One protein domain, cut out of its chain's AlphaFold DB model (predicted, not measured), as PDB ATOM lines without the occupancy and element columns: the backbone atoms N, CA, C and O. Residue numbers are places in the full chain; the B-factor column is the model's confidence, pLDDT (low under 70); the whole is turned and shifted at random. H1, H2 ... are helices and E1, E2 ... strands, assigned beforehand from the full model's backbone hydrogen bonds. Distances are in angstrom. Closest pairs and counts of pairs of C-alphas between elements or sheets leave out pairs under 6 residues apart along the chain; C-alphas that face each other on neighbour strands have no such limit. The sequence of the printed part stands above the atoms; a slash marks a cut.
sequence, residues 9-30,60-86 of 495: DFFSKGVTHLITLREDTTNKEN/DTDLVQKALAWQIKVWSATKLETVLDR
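Overview. This is residues 9 to 30 and 60 to 86 of the 495 residues of the protein "DBF4-type domain-containing protein" of Ceriporiopsis subvermispora (strain B) (UniProt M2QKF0). Look for a small layered body: two short parallel strands, E1 and E2, lie side by side in the middle, with helix H1 over one face of this narrow sheet and helix H2 over the opposite face, following directly on E2. The contacts between these layers are few, and two stretches without a named element complete the picture: residues 9 to 16 lead into E1, and residues 21 to 30 run away from it to a cut. The printed part has 49 residues, with two named strands and two named helices in the order E1, H1, E2, H2; the sheet has the order E1, E2, and the class is mixed, helices and strands. The whole is compact, with a radius of gyration of the C-alphas of 11.0 A, and the C-alphas span 27 by 23 by 16 A.

Arrangement. Going along from Asp 9, look first at E1, residues 17 to 20, beside its neighbour E2, residues 73 to 76. They are parallel, with 31 degrees between their directions, and C-alphas 17 and 73, which face each other, are 4.8 A apart. Check N 18 and O 73, then N 75 and O 18: each pair is within hydrogen-bond range at 2.9 A. Next find H1, residues 60 to 69; its closest C-alphas to E2 are those of Ala 67 and Val 74, 7.2 A apart. To E1 it has 1 pair of C-alphas within 8 A, those of Leu 18 and Ala 67, at 7.3 A. After E2 comes H2, residues 77 to 86; its closest C-alphas to E1 are those of Ile 19 and Ala 77, 6.4 A apart. H1 and H2 are apart. In H1 and H2 every O i to N i+4 pair is within hydrogen-bond range.

Along the chain. Find C-alpha 17 at (193.165, 152.803, 198.365); from there E1 runs 9.8 A to C-alpha 20. Beyond the cut, H1 begins at C-alpha 60, (205.055, 149.010, 206.418), and runs 14.1 A to C-alpha 69. E2 covers 10.1 A from C-alpha 73 to C-alpha 76. H2 covers 14.5 A and ends at C-alpha 86, (190.911, 149.931, 181.699).

Size, cuts and confidence. The two C-alphas farthest apart are those of Asp 62 and Arg 86, 30.6 A. Residues 31 to 59 are not printed, and C-alphas 30 and 60 are 19.2 A apart across this cut, which lies in the link from E1 to H1. The links from H1 to E2 and from E2 to H2 are tight, with 3 and 0 residues between. The mean pLDDT of the printed part is 73.6; look at residues 22 to 30 and 60 to 61 for values under 70.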
ATOM      1  N   ASP A   9     199.227 162.574 201.788       81.81
ATOM      2  CA  ASP A   9     200.584 162.380 202.324       81.81
ATOM      3  C   ASP A   9     200.609 161.548 203.624       81.81
ATOM      4  O   ASP A   9     201.648 161.005 204.010       81.81
ATOM      5  N   PHE A  10     199.471 161.438 204.320       79.81
ATOM      6  CA  PHE A  10     199.359 160.755 205.610       79.81
ATOM      7  C   PHE A  10     198.320 159.632 205.584       79.81
ATOM      8  O   PHE A  10     197.175 159.821 205.177       79.81
ATOM      9  N   PHE A  11     198.694 158.464 206.119       79.38
ATOM     10  CA  PHE A  11     197.787 157.325 206.250       79.38
ATOM     11  C   PHE A  11     196.750 157.580 207.353       79.38
ATOM     12  O   PHE A  11     197.046 157.502 208.549       79.38
ATOM     13  N   SER A  12     195.523 157.892 206.943       79.44
ATOM     14  CA  SER A  12     194.391 158.170 207.826       79.44
ATOM     15  C   SER A  12     193.184 157.299 207.463       79.44
ATOM     16  O   SER A  12     193.148 156.671 206.406       79.44
ATOM     17  N   LYS A  13     192.151 157.280 208.318       74.50
ATOM     18  CA  LYS A  13     190.894 156.553 208.046       74.50
ATOM     19  C   LYS A  13     190.109 157.092 206.837       74.50
ATOM     20  O   LYS A  13     189.115 156.483 206.462       74.50
ATOM     21  N   GLY A  14     190.514 158.231 206.265       75.62
ATOM     22  CA  GLY A  14     189.916 158.787 205.050       75.62
ATOM     23  C   GLY A  14     190.436 158.160 203.752       75.62
ATOM     24  O   GLY A  14     189.823 158.348 202.705       75.62
ATOM     25  N   VAL A  15     191.536 157.397 203.804       84.06
ATOM     26  CA  VAL A  15     192.170 156.815 202.615       84.06
ATOM     27  C   VAL A  15     191.401 155.576 202.151       84.06
ATOM     28  O   VAL A  15     191.132 154.670 202.934       84.06
ATOM     29  N   THR A  16     191.063 155.515 200.862       81.69
ATOM     30  CA  THR A  16     190.250 154.424 200.284       81.69
ATOM     31  C   THR A  16     191.076 153.343 199.584       81.69
ATOM     32  O   THR A  16     190.647 152.187 199.518       81.69
ATOM     33  N   HIS A  17     192.267 153.697 199.092       84.06
ATOM     34  CA  HIS A  17     193.165 152.803 198.365       84.06
ATOM     35  C   HIS A  17     194.604 153.001 198.852       84.06
ATOM     36  O   HIS A  17     195.089 154.128 198.899       84.06
ATOM     37  N   LEU A  18     195.283 151.911 199.209       84.38
ATOM     38  CA  LEU A  18     196.698 151.906 199.582       84.38
ATOM     39  C   LEU A  18     197.492 151.219 198.471       84.38
ATOM     40  O   LEU A  18     197.196 150.078 198.126       84.38
ATOM     41  N   ILE A  19     198.502 151.894 197.923       85.06
ATOM     42  CA  ILE A  19     199.340 151.347 196.851       85.06
ATOM     43  C   ILE A  19     200.675 150.905 197.450       85.06
ATOM     44  O   ILE A  19     201.389 151.720 198.035       85.06
ATOM     45  N   THR A  20     201.012 149.624 197.321       81.44
ATOM     46  CA  THR A  20     202.240 149.041 197.878       81.44
ATOM     47  C   THR A  20     203.182 148.559 196.769       81.44
ATOM     48  O   THR A  20     202.766 148.066 195.722       81.44
ATOM     49  N   LEU A  21     204.491 148.725 197.000       73.44
ATOM     50  CA  LEU A  21     205.574 148.295 196.093       73.44
ATOM     51  C   LEU A  21     206.141 146.909 196.445       73.44
ATOM     52  O   LEU A  21     207.080 146.446 195.805       73.44
ATOM     53  N   ARG A  22     205.613 146.257 197.487       64.38
ATOM     54  CA  ARG A  22     206.016 144.907 197.898       64.38
ATOM     55  C   ARG A  22     204.937 143.913 197.495       64.38
ATOM     56  O   ARG A  22     203.757 144.199 197.651       64.38
ATOM     57  N   GLU A  23     205.355 142.765 196.975       58.41
ATOM     58  CA  GLU A  23     204.456 141.677 196.598       58.41
ATOM     59  C   GLU A  23     203.760 141.126 197.853       58.41
ATOM     60  O   GLU A  23     204.397 140.571 198.752       58.41
ATOM     61  N   ASP A  24     202.446 141.336 197.941       52.88
ATOM     62  CA  ASP A  24     201.627 140.889 199.064       52.88
ATOM     63  C   ASP A  24     201.528 139.355 199.075       52.88
ATOM     64  O   ASP A  24     200.859 138.749 198.241       52.88
ATOM     65  N   THR A  25     202.138 138.707 200.067       48.59
ATOM     66  CA  THR A  25     202.038 137.250 200.279       48.59
ATOM     67  C   THR A  25     200.786 136.824 201.055       48.59
ATOM     68  O   THR A  25     200.606 135.639 201.335       48.59
ATOM     69  N   THR A  26     199.898 137.754 201.422       51.28
ATOM     70  CA  THR A  26     198.790 137.492 202.361       51.28
ATOM     71  C   THR A  26     197.396 137.427 201.735       51.28
ATOM     72  O   THR A  26     196.472 136.984 202.414       51.28
ATOM     73  N   ASN A  27     197.224 137.756 200.451       44.41
ATOM     74  CA  ASN A  27     195.929 137.658 199.768       44.41
ATOM     75  C   ASN A  27     195.954 136.587 198.669       44.41
ATOM     76  O   ASN A  27     196.558 136.764 197.613       44.41
ATOM     77  N   LYS A  28     195.237 135.479 198.905       46.62
ATOM     78  CA  LYS A  28     195.104 134.342 197.973       46.62
ATOM     79  C   LYS A  28     194.334 134.658 196.675       46.62
ATOM     80  O   LYS A  28     194.252 133.792 195.817       46.62
ATOM     81  N   GLU A  29     193.806 135.871 196.506       44.91
ATOM     82  CA  GLU A  29     193.096 136.296 195.285       44.91
ATOM     83  C   GLU A  29     193.989 136.957 194.218       44.91
ATOM     84  O   GLU A  29     193.517 137.202 193.116       44.91
ATOM     85  N   ASN A  30     195.271 137.233 194.498       43.81
ATOM     86  CA  ASN A  30     196.183 137.873 193.532       43.81
ATOM     87  C   ASN A  30     197.222 136.903 192.917       43.81
ATOM     88  O   ASN A  30     198.208 137.357 192.339       43.81
ATOM     89  N   ASP A  60     205.772 149.239 207.679       59.00
ATOM     90  CA  ASP A  60     205.055 149.010 206.418       59.00
ATOM     91  C   ASP A  60     204.143 147.778 206.488       59.00
ATOM     92  O   ASP A  60     203.012 147.806 206.006       59.00
ATOM     93  N   THR A  61     204.578 146.711 207.168       63.53
ATOM     94  CA  THR A  61     203.725 145.540 207.426       63.53
ATOM     95  C   THR A  61     202.554 145.871 208.351       63.53
ATOM     96  O   THR A  61     201.464 145.330 208.184       63.53
ATOM     97  N   ASP A  62     202.767 146.779 209.304       74.12
ATOM     98  CA  ASP A  62     201.739 147.250 210.234       74.12
ATOM     99  C   ASP A  62     200.727 148.174 209.523       74.12
ATOM    100  O   ASP A  62     199.533 148.118 209.805       74.12
ATOM    101  N   LEU A  63     201.157 148.955 208.521       78.06
ATOM    102  CA  LEU A  63     200.265 149.752 207.667       78.06
ATOM    103  C   LEU A  63     199.371 148.880 206.780       78.06
ATOM    104  O   LEU A  63     198.172 149.134 206.703       78.06
ATOM    105  N   VAL A  64     199.909 147.821 206.165       77.88
ATOM    106  CA  VAL A  64     199.109 146.873 205.365       77.88
ATOM    107  C   VAL A  64     198.102 146.124 206.244       77.88
ATOM    108  O   VAL A  64     196.941 145.966 205.865       77.88
ATOM    109  N   GLN A  65     198.498 145.725 207.456       78.06
ATOM    110  CA  GLN A  65     197.586 145.104 208.426       78.06
ATOM    111  C   GLN A  65     196.497 146.072 208.909       78.06
ATOM    112  O   GLN A  65     195.334 145.681 209.013       78.06
ATOM    113  N   LYS A  66     196.835 147.343 209.154       79.50
ATOM    114  CA  LYS A  66     195.859 148.390 209.501       79.50
ATOM    115  C   LYS A  66     194.916 148.709 208.344       79.50
ATOM    116  O   LYS A  66     193.724 148.881 208.579       79.50
ATOM    117  N   ALA A  67     195.413 148.726 207.108       80.19
ATOM    118  CA  ALA A  67     194.595 148.892 205.910       80.19
ATOM    119  C   ALA A  67     193.581 147.750 205.767       80.19
ATOM    120  O   ALA A  67     192.397 148.012 205.567       80.19
ATOM    121  N   LEU A  68     194.009 146.503 205.988       79.00
ATOM    122  CA  LEU A  68     193.118 145.338 206.040       79.00
ATOM    123  C   LEU A  68     192.080 145.445 207.166       79.00
ATOM    124  O   LEU A  68     190.901 145.185 206.938       79.00
ATOM    125  N   ALA A  69     192.489 145.879 208.363       79.88
ATOM    126  CA  ALA A  69     191.577 146.074 209.491       79.88
ATOM    127  C   ALA A  69     190.536 147.182 209.238       79.88
ATOM    128  O   ALA A  69     189.420 147.108 209.749       79.88
ATOM    129  N   TRP A  70     190.885 148.200 208.448       81.81
ATOM    130  CA  TRP A  70     189.991 149.291 208.046       81.81
ATOM    131  C   TRP A  70     189.257 149.028 206.721       81.81
ATOM    132  O   TRP A  70     188.561 149.915 206.239       81.81
ATOM    133  N   GLN A  71     189.377 147.820 206.149       76.56
ATOM    134  CA  GLN A  71     188.815 147.437 204.843       76.56
ATOM    135  C   GLN A  71     189.225 148.363 203.679       76.56
ATOM    136  O   GLN A  71     188.493 148.527 202.702       76.56
ATOM    137  N   ILE A  72     190.417 148.954 203.762       83.56
ATOM    138  CA  ILE A  72     191.026 149.753 202.696       83.56
ATOM    139  C   ILE A  72     191.572 148.801 201.627       83.56
ATOM    140  O   ILE A  72     192.203 147.787 201.939       83.56
ATOM    141  N   LYS A  73     191.343 149.117 200.347       81.69
ATOM    142  CA  LYS A  73     191.795 148.271 199.234       81.69
ATOM    143  C   LYS A  73     193.299 148.436 199.025       81.69
ATOM    144  O   LYS A  73     193.753 149.527 198.694       81.69
ATOM    145  N   VAL A  74     194.053 147.353 199.184       84.12
ATOM    146  CA  VAL A  74     195.501 147.332 198.930       84.12
ATOM    147  C   VAL A  74     195.754 146.892 197.487       84.12
ATOM    148  O   VAL A  74     195.311 145.816 197.075       84.12
ATOM    149  N   TRP A  75     196.402 147.745 196.694       83.56
ATOM    150  CA  TRP A  75     196.754 147.491 195.294       83.56
ATOM    151  C   TRP A  75     198.273 147.429 195.127       83.56
ATOM    152  O   TRP A  75     198.994 148.278 195.646       83.56
ATOM    153  N   SER A  76     198.752 146.466 194.337       82.69
ATOM    154  CA  SER A  76     200.117 146.506 193.812       82.69
ATOM    155  C   SER A  76     200.223 147.564 192.711       82.69
ATOM    156  O   SER A  76     199.229 147.884 192.049       82.69
ATOM    157  N   ALA A  77     201.435 148.063 192.458       79.44
ATOM    158  CA  ALA A  77     201.693 148.991 191.352       79.44
ATOM    159  C   ALA A  77     201.160 148.459 190.001       79.44
ATOM    160  O   ALA A  77     200.471 149.176 189.280       79.44
ATOM    161  N   THR A  78     201.345 147.163 189.728       80.94
ATOM    162  CA  THR A  78     200.848 146.489 188.513       80.94
ATOM    163  C   THR A  78     199.318 146.470 188.408       80.94
ATOM    164  O   THR A  78     198.743 146.579 187.322       80.94
ATOM    165  N   LYS A  79     198.614 146.363 189.541       78.75
ATOM    166  CA  LYS A  79     197.147 146.380 189.579       78.75
ATOM    167  C   LYS A  79     196.595 147.785 189.341       78.75
ATOM    168  O   LYS A  79     195.558 147.928 188.704       78.75
ATOM    169  N   LEU A  80     197.290 148.817 189.812       80.69
ATOM    170  CA  LEU A  80     196.922 150.202 189.530       80.69
ATOM    171  C   LEU A  80     197.080 150.529 188.042       80.69
ATOM    172  O   LEU A  80     196.161 151.091 187.454       80.69
ATOM    173  N   GLU A  81     198.185 150.119 187.421       78.75
ATOM    174  CA  GLU A  81     198.419 150.317 185.983       78.75
ATOM    175  C   GLU A  81     197.321 149.660 185.139       78.75
ATOM    176  O   GLU A  81     196.697 150.315 184.309       78.75
ATOM    177  N   THR A  82     196.973 148.405 185.433       80.75
ATOM    178  CA  THR A  82     195.898 147.701 184.708       80.75
ATOM    179  C   THR A  82     194.511 148.318 184.916       80.75
ATOM    180  O   THR A  82     193.675 148.273 184.011       80.75
ATOM    181  N   VAL A  83     194.230 148.898 186.087       78.69
ATOM    182  CA  VAL A  83     192.975 149.622 186.337       78.69
ATOM    183  C   VAL A  83     192.958 150.953 185.586       78.69
ATOM    184  O   VAL A  83     191.952 151.262 184.948       78.69
ATOM    185  N   LEU A  84     194.061 151.706 185.591       78.12
ATOM    186  CA  LEU A  84     194.190 152.948 184.826       78.12
ATOM    187  C   LEU A  84     194.047 152.699 183.322       78.12
ATOM    188  O   LEU A  84     193.303 153.420 182.661       78.12
ATOM    189  N   ASP A  85     194.648 151.633 182.799       75.75
ATOM    190  CA  ASP A  85     194.523 151.247 181.390       75.75
ATOM    191  C   ASP A  85     193.077 150.906 181.011       75.75
ATOM    192  O   ASP A  85     192.586 151.312 179.955       75.75
ATOM    193  N   ARG A  86     192.342 150.220 181.897       72.62
ATOM    194  CA  ARG A  86     190.911 149.931 181.699       72.62
ATOM    195  C   ARG A  86     190.041 151.183 181.774       72.62
ATOM    196  O   ARG A  86     189.033 151.253 181.078       72.62
TER     197      ARG A  86